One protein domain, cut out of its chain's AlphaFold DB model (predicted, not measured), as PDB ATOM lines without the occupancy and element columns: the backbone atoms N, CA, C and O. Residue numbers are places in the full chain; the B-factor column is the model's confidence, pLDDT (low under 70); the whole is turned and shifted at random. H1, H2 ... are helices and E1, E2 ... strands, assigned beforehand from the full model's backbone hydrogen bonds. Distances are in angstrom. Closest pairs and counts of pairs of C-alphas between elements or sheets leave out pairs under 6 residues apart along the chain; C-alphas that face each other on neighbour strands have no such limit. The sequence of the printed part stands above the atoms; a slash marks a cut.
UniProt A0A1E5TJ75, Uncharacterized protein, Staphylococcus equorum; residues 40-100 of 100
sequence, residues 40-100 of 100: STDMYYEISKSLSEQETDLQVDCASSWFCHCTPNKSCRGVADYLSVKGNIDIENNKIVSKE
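What this domain is: This is residues 40 to 100 of the 100 residues of an uncharacterized protein of Staphylococcus equorum (UniProt A0A1E5TJ75). A two-stranded hairpin, E2 and E3, covers one side of two helices, H2 and H3, that run side by side in opposite directions; H1 packs on H3 from the side away from the hairpin, and E1 lies at one end. The 61 printed residues include H1, H2, E1, H3, E2 and E3 in chain order, class mixed; compact, radius of gyration of the C-alphas 10.4 A, spans 31 by 26 by 16 A.

How they stand to each other: E2, residues 89 to 92, and E3, residues 95 to 98, form an antiparallel hairpin; N 90 and O 97 are 2.7 A apart, within hydrogen-bond range. The closest C-alphas of H3, residues 77 to 86, and E2 are Ser 84 and Asp 90, 5.0 A; of H2, residues 56 to 65, and E3, Val 60 and Ile 96, 6.2 A. H2 and H3 only just touch, with 3 pairs of C-alphas within 8 A, closest Ala 63 and Ala 80, 6.0 A, at a shallow tilt of 13 degrees. H1, residues 45 to 52, touches H3 at a steep tilt of 60 degrees, closest C-alphas Ser 52 and Leu 83, 5.8 A. E1, residues 71 to 75, pairs with no named strand. Every O i to N i+4 pair is within hydrogen-bond range in H1 and H2, 5 of 6 in H3.

Where its parts are: H2 is 14.2 A long, H3 14.1 A. H1 begins at C-alpha 45 (173.549, 193.767, 129.161); E3 ends at C-alpha 98 (160.795, 206.164, 140.092).

The domain as a whole: The two C-alphas farthest apart, Cys 70 and Glu 100, are 31.1 A apart. The printed part has no cut, and its links between elements are tight. Residues 40 to 43 and 100 have pLDDT under 70.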
ATOM      1  N   SER A  40     174.212 190.360 135.243       69.50
ATOM      2  CA  SER A  40     173.244 191.360 134.783       69.50
ATOM      3  C   SER A  40     173.893 192.539 134.063       69.50
ATOM      4  O   SER A  40     173.259 193.140 133.203       69.50
ATOM      5  N   THR A  41     175.141 192.870 134.408       63.56
ATOM      6  CA  THR A  41     175.878 193.975 133.783       63.56
ATOM      7  C   THR A  41     176.674 193.549 132.555       63.56
ATOM      8  O   THR A  41     177.014 194.412 131.753       63.56
ATOM      9  N   ASP A  42     176.905 192.244 132.382       68.44
ATOM     10  CA  ASP A  42     177.762 191.713 131.319       68.44
ATOM     11  C   ASP A  42     176.949 190.828 130.358       68.44
ATOM     12  O   ASP A  42     176.655 191.213 129.230       68.44
ATOM     13  N   MET A  43     176.507 189.655 130.817       66.38
ATOM     14  CA  MET A  43     175.791 188.666 129.998       66.38
ATOM     15  C   MET A  43     174.364 189.094 129.632       66.38
ATOM     16  O   MET A  43     173.891 188.793 128.540       66.38
ATOM     17  N   TYR A  44     173.676 189.804 130.528       72.94
ATOM     18  CA  TYR A  44     172.321 190.317 130.294       72.94
ATOM     19  C   TYR A  44     172.305 191.817 129.993       72.94
ATOM     20  O   TYR A  44     171.286 192.482 130.200       72.94
ATOM     21  N   TYR A  45     173.422 192.353 129.497       81.75
ATOM     22  CA  TYR A  45     173.549 193.767 129.161       81.75
ATOM     23  C   TYR A  45     172.453 194.231 128.191       81.75
ATOM     24  O   TYR A  45     171.756 195.194 128.490       81.75
ATOM     25  N   GLU A  46     172.233 193.521 127.078       87.44
ATOM     26  CA  GLU A  46     171.235 193.918 126.067       87.44
ATOM     27  C   GLU A  46     169.800 193.910 126.610       87.44
ATOM     28  O   GLU A  46     168.990 194.763 126.247       87.44
ATOM     29  N   ILE A  47     169.491 192.992 127.530       88.88
ATOM     30  CA  ILE A  47     168.187 192.946 128.201       88.88
ATOM     31  C   ILE A  47     168.040 194.148 129.138       88.88
ATOM     32  O   ILE A  47     167.015 194.824 129.113       88.88
ATOM     33  N   SER A  48     169.069 194.447 129.934       90.00
ATOM     34  CA  SER A  48     169.064 195.586 130.863       90.00
ATOM     35  C   SER A  48     169.000 196.923 130.119       90.00
ATOM     36  O   SER A  48     168.274 197.826 130.530       90.00
ATOM     37  N   LYS A  49     169.705 197.031 128.988       91.62
ATOM     38  CA  LYS A  49     169.645 198.176 128.077       91.62
ATOM     39  C   LYS A  49     168.243 198.341 127.494       91.62
ATOM     40  O   LYS A  49     167.659 199.409 127.635       91.62
ATOM     41  N   SER A  50     167.679 197.278 126.924       92.75
ATOM     42  CA  SER A  50     166.324 197.317 126.357       92.75
ATOM     43  C   SER A  50     165.280 197.684 127.418       92.75
ATOM     44  O   SER A  50     164.334 198.404 127.114       92.75
ATOM     45  N   LEU A  51     165.466 197.247 128.673       93.12
ATOM     46  CA  LEU A  51     164.604 197.626 129.796       93.12
ATOM     47  C   LEU A  51     164.749 199.113 130.153       93.12
ATOM     48  O   LEU A  51     163.751 199.767 130.426       93.12
ATOM     49  N   SER A  52     165.965 199.668 130.111       93.88
ATOM     50  CA  SER A  52     166.210 201.090 130.416       93.88
ATOM     51  C   SER A  52     165.531 202.068 129.453       93.88
ATOM     52  O   SER A  52     165.324 203.227 129.802       93.88
ATOM     53  N   GLU A  53     165.155 201.591 128.267       94.44
ATOM     54  CA  GLU A  53     164.444 202.351 127.235       94.44
ATOM     55  C   GLU A  53     162.910 202.273 127.396       94.44
ATOM     56  O   GLU A  53     162.177 202.917 126.647       94.44
ATOM     57  N   GLN A  54     162.404 201.492 128.360       94.31
ATOM     58  CA  GLN A  54     160.968 201.335 128.614       94.31
ATOM     59  C   GLN A  54     160.415 202.426 129.541       94.31
ATOM     60  O   GLN A  54     161.159 203.163 130.186       94.31
ATOM     61  N   GLU A  55     159.090 202.496 129.647       93.38
ATOM     62  CA  GLU A  55     158.391 203.382 130.584       93.38
ATOM     63  C   GLU A  55     158.795 203.077 132.035       93.38
ATOM     64  O   GLU A  55     159.003 201.916 132.397       93.38
ATOM     65  N   THR A  56     158.901 204.113 132.873       94.06
ATOM     66  CA  THR A  56     159.441 204.011 134.238       94.06
ATOM     67  C   THR A  56     158.750 202.934 135.075       94.06
ATOM     68  O   THR A  56     159.431 202.151 135.732       94.06
ATOM     69  N   ASP A  57     157.424 202.814 134.983       92.00
ATOM     70  CA  ASP A  57     156.660 201.786 135.701       92.00
ATOM     71  C   ASP A  57     157.106 200.369 135.316       92.00
ATOM     72  O   ASP A  57     157.252 199.495 136.168       92.00
ATOM     73  N   LEU A  58     157.403 200.143 134.031       92.50
ATOM     74  CA  LEU A  58     157.901 198.861 133.542       92.50
ATOM     75  C   LEU A  58     159.308 198.567 134.075       92.50
ATOM     76  O   LEU A  58     159.607 197.424 134.418       92.50
ATOM     77  N   GLN A  59     160.150 199.597 134.190       93.94
ATOM     78  CA  GLN A  59     161.476 199.474 134.794       93.94
ATOM     79  C   GLN A  59     161.380 199.084 136.271       93.94
ATOM     80  O   GLN A  59     162.040 198.132 136.689       93.94
ATOM     81  N   VAL A  60     160.540 199.783 137.045       93.75
ATOM     82  CA  VAL A  60     160.321 199.518 138.475       93.75
ATOM     83  C   VAL A  60     159.769 198.109 138.687       93.75
ATOM     84  O   VAL A  60     160.333 197.354 139.487       93.75
ATOM     85  N   ASP A  61     158.727 197.726 137.943       92.50
ATOM     86  CA  ASP A  61     158.080 196.411 138.039       92.50
ATOM     87  C   ASP A  61     159.060 195.274 137.708       92.50
ATOM     88  O   ASP A  61     159.231 194.326 138.484       92.50
ATOM     89  N   CYS A  62     159.743 195.347 136.558       93.00
ATOM     90  CA  CYS A  62     160.695 194.313 136.151       93.00
ATOM     91  C   CYS A  62     161.864 194.219 137.135       93.00
ATOM     92  O   CYS A  62     162.195 193.130 137.602       93.00
ATOM     93  N   ALA A  63     162.473 195.346 137.504       92.50
ATOM     94  CA  ALA A  63     163.629 195.339 138.389       92.50
ATOM     95  C   ALA A  63     163.282 194.843 139.803       92.50
ATOM     96  O   ALA A  63     164.105 194.172 140.428       92.50
ATOM     97  N   SER A  64     162.060 195.098 140.281       92.44
ATOM     98  CA  SER A  64     161.577 194.619 141.584       92.44
ATOM     99  C   SER A  64     161.182 193.140 141.579       92.44
ATOM    100  O   SER A  64     161.211 192.500 142.628       92.44
ATOM    101  N   SER A  65     160.843 192.568 140.424       91.56
ATOM    102  CA  SER A  65     160.394 191.172 140.295       91.56
ATOM    103  C   SER A  65     161.476 190.202 139.796       91.56
ATOM    104  O   SER A  65     161.351 188.979 139.928       91.56
ATOM    105  N   TRP A  66     162.561 190.713 139.216       90.06
ATOM    106  CA  TRP A  66     163.649 189.892 138.689       90.06
ATOM    107  C   TRP A  66     164.620 189.469 139.783       90.06
ATOM    108  O   TRP A  66     165.387 190.269 140.327       90.06
ATOM    109  N   PHE A  67     164.596 188.176 140.099       88.19
ATOM    110  CA  PHE A  67     165.395 187.609 141.173       88.19
ATOM    111  C   PHE A  67     166.901 187.668 140.888       88.19
ATOM    112  O   PHE A  67     167.375 187.555 139.758       88.19
ATOM    113  N   CYS A  68     167.684 187.791 141.954       88.50
ATOM    114  CA  CYS A  68     169.123 187.607 141.899       88.50
ATOM    115  C   CYS A  68     169.450 186.116 141.749       88.50
ATOM    116  O   CYS A  68     169.053 185.312 142.589       88.50
ATOM    117  N   HIS A  69     170.245 185.735 140.745       86.06
ATOM    118  CA  HIS A  69     170.636 184.330 140.539       86.06
ATOM    119  C   HIS A  69     171.341 183.709 141.761       86.06
ATOM    120  O   HIS A  69     171.166 182.527 142.033       86.06
ATOM    121  N   CYS A  70     172.098 184.502 142.529       86.56
ATOM    122  CA  CYS A  70     172.777 184.042 143.746       86.56
ATOM    123  C   CYS A  70     171.885 184.076 144.997       86.56
ATOM    124  O   CYS A  70     172.255 183.545 146.042       86.56
ATOM    125  N   THR A  71     170.758 184.786 144.957       88.50
ATOM    126  CA  THR A  71     169.864 184.968 146.108       88.50
ATOM    127  C   THR A  71     168.425 185.096 145.596       88.50
ATOM    128  O   THR A  71     167.904 186.209 145.529       88.50
ATOM    129  N   PRO A  72     167.784 183.980 145.189       85.44
ATOM    130  CA  PRO A  72     166.540 184.027 144.413       85.44
ATOM    131  C   PRO A  72     165.321 184.618 145.137       85.44
ATOM    132  O   PRO A  72     164.320 184.919 144.501       85.44
ATOM    133  N   ASN A  73     165.395 184.812 146.457       90.12
ATOM    134  CA  ASN A  73     164.363 185.477 147.259       90.12
ATOM    135  C   ASN A  73     164.550 187.005 147.371       90.12
ATOM    136  O   ASN A  73     163.856 187.652 148.153       90.12
ATOM    137  N   LYS A  74     165.508 187.583 146.641       92.38
ATOM    138  CA  LYS A  74     165.747 189.028 146.558       92.38
ATOM    139  C   LYS A  74     165.824 189.463 145.102       92.38
ATOM    140  O   LYS A  74     166.306 188.703 144.259       92.38
ATOM    141  N   SER A  75     165.424 190.696 144.808       93.19
ATOM    142  CA  SER A  75     165.587 191.275 143.474       93.19
ATOM    143  C   SER A  75     167.041 191.659 143.187       93.19
ATOM    144  O   SER A  75     167.868 191.868 144.089       93.19
ATOM    145  N   CYS A  76     167.396 191.672 141.902       92.50
ATOM    146  CA  CYS A  76     168.773 191.824 141.455       92.50
ATOM    147  C   CYS A  76     169.291 193.262 141.618       92.50
ATOM    148  O   CYS A  76     168.918 194.167 140.874       92.50
ATOM    149  N   ARG A  77     170.263 193.449 142.523       93.88
ATOM    150  CA  ARG A  77     170.928 194.746 142.717       93.88
ATOM    151  C   ARG A  77     171.673 195.245 141.481       93.88
ATOM    152  O   ARG A  77     171.670 196.438 141.231       93.88
ATOM    153  N   GLY A  78     172.272 194.350 140.694       92.38
ATOM    154  CA  GLY A  78     172.998 194.748 139.485       92.38
ATOM    155  C   GLY A  78     172.093 195.343 138.404       92.38
ATOM    156  O   GLY A  78     172.503 196.283 137.731       92.38
ATOM    157  N   VAL A  79     170.860 194.840 138.269       92.06
ATOM    158  CA  VAL A  79     169.850 195.422 137.366       92.06
ATOM    159  C   VAL A  79     169.408 196.788 137.890       92.06
ATOM    160  O   VAL A  79     169.397 197.751 137.130       92.06
ATOM    161  N   ALA A  80     169.114 196.888 139.191       93.94
ATOM    162  CA  ALA A  80     168.720 198.150 139.811       93.94
ATOM    163  C   ALA A  80     169.806 199.232 139.672       93.94
ATOM    164  O   ALA A  80     169.499 200.339 139.250       93.94
ATOM    165  N   ASP A  81     171.075 198.903 139.947       93.06
ATOM    166  CA  ASP A  81     172.205 199.835 139.804       93.06
ATOM    167  C   ASP A  81     172.391 200.285 138.339       93.06
ATOM    168  O   ASP A  81     172.776 201.420 138.070       93.06
ATOM    169  N   TYR A  82     172.139 199.400 137.365       92.69
ATOM    170  CA  TYR A  82     172.209 199.767 135.949       92.69
ATOM    171  C   TYR A  82     171.109 200.764 135.587       92.69
ATOM    172  O   TYR A  82     171.383 201.825 135.021       92.69
ATOM    173  N   LEU A  83     169.865 200.433 135.932       93.19
ATOM    174  CA  LEU A  83     168.699 201.258 135.634       93.19
ATOM    175  C   LEU A  83     168.709 202.571 136.424       93.19
ATOM    176  O   LEU A  83     168.206 203.567 135.920       93.19
ATOM    177  N   SER A  84     169.357 202.635 137.591       94.19
ATOM    178  CA  SER A  84     169.522 203.905 138.298       94.19
ATOM    179  C   SER A  84     170.457 204.875 137.582       94.19
ATOM    180  O   SER A  84     170.335 206.090 137.715       94.19
ATOM    181  N   VAL A  85     171.385 204.365 136.770       93.44
ATOM    182  CA  VAL A  85     172.299 205.192 135.970       93.44
ATOM    183  C   VAL A  85     171.755 205.449 134.565       93.44
ATOM    184  O   VAL A  85     171.959 206.535 134.023       93.44
ATOM    185  N   LYS A  86     171.121 204.450 133.945       94.19
ATOM    186  CA  LYS A  86     170.733 204.474 132.524       94.19
ATOM    187  C   LYS A  86     169.241 204.626 132.272       94.19
ATOM    188  O   LYS A  86     168.873 205.036 131.180       94.19
ATOM    189  N   GLY A  87     168.419 204.291 133.253       92.56
ATOM    190  CA  GLY A  87     166.973 204.421 133.206       92.56
ATOM    191  C   GLY A  87     166.459 205.527 134.128       92.56
ATOM    192  O   GLY A  87     167.197 206.419 134.571       92.56
ATOM    193  N   ASN A  88     165.167 205.426 134.432       95.50
ATOM    194  CA  ASN A  88     164.394 206.445 135.138       95.50
ATOM    195  C   ASN A  88     163.966 205.997 136.545       95.50
ATOM    196  O   ASN A  88     162.904 206.384 137.021       95.50
ATOM    197  N   ILE A  89     164.786 205.185 137.217       94.75
ATOM    198  CA  ILE A  89     164.544 204.736 138.599       94.75
ATOM    199  C   ILE A  89     165.648 205.210 139.545       94.75
ATOM    200  O   ILE A  89     166.775 205.388 139.108       94.75
ATOM    201  N   ASP A  90     165.382 205.313 140.837       95.75
ATOM    202  CA  ASP A  90     166.383 205.496 141.886       95.75
ATOM    203  C   ASP A  90     166.323 204.363 142.921       95.75
ATOM    204  O   ASP A  90     165.430 203.509 142.911       95.75
ATOM    205  N   ILE A  91     167.331 204.319 143.800       94.81
ATOM    206  CA  ILE A  91     167.414 203.350 144.894       94.81
ATOM    207  C   ILE A  91     167.426 204.090 146.228       94.81
ATOM    208  O   ILE A  91     168.432 204.686 146.613       94.81
ATOM    209  N   GLU A  92     166.345 203.948 146.990       93.19
ATOM    210  CA  GLU A  92     166.184 204.560 148.308       93.19
ATOM    211  C   GLU A  92     165.935 203.494 149.367       93.19
ATOM    212  O   GLU A  92     165.026 202.678 149.239       93.19
ATOM    213  N   ASN A  93     166.729 203.475 150.442       89.50
ATOM    214  CA  ASN A  93     166.560 202.510 151.538       89.50
ATOM    215  C   ASN A  93     166.462 201.041 151.062       89.50
ATOM    216  O   ASN A  93     165.680 200.254 151.595       89.50
ATOM    217  N   ASN A  94     167.254 200.671 150.045       87.31
ATOM    218  CA  ASN A  94     167.186 199.374 149.352       87.31
ATOM    219  C   ASN A  94     165.804 199.064 148.743       87.31
ATOM    220  O   ASN A  94     165.362 197.915 148.729       87.31
ATOM    221  N   LYS A  95     165.122 200.081 148.226       89.75
ATOM    222  CA  LYS A  95     163.909 199.952 147.421       89.75
ATOM    223  C   LYS A  95     164.104 200.671 146.101       89.75
ATOM    224  O   LYS A  95     164.804 201.674 146.042       89.75
ATOM    225  N   ILE A  96     163.494 200.120 145.064       94.25
ATOM    226  CA  ILE A  96     163.474 200.715 143.735       94.25
ATOM    227  C   ILE A  96     162.300 201.689 143.687       94.25
ATOM    228  O   ILE A  96     161.180 201.310 144.034       94.25
ATOM    229  N   VAL A  97     162.570 202.927 143.292       93.69
ATOM    230  CA  VAL A  97     161.576 203.999 143.157       93.69
ATOM    231  C   VAL A  97     161.725 204.665 141.794       93.69
ATOM    232  O   VAL A  97     162.769 204.543 141.165       93.69
ATOM    233  N   SER A  98     160.698 205.349 141.310       93.75
ATOM    234  CA  SER A  98     160.795 206.164 140.092       93.75
ATOM    235  C   SER A  98     161.600 207.440 140.365       93.75
ATOM    236  O   SER A  98     161.495 207.989 141.459       93.75
ATOM    237  N   LYS A  99     162.372 207.924 139.383       90.75
ATOM    238  CA  LYS A  99     162.939 209.283 139.422       90.75
ATOM    239  C   LYS A  99     161.817 210.299 139.233       90.75
ATOM    240  O   LYS A  99     160.984 210.108 138.345       90.75
ATOM    241  N   GLU A 100     161.803 211.336 140.063       68.81
ATOM    242  CA  GLU A 100     160.931 212.507 139.886       68.81
ATOM    243  C   GLU A 100     161.326 213.343 138.660       68.81
ATOM    244  O   GLU A 100     162.542 213.454 138.367       68.81
TER     245      GLU A 100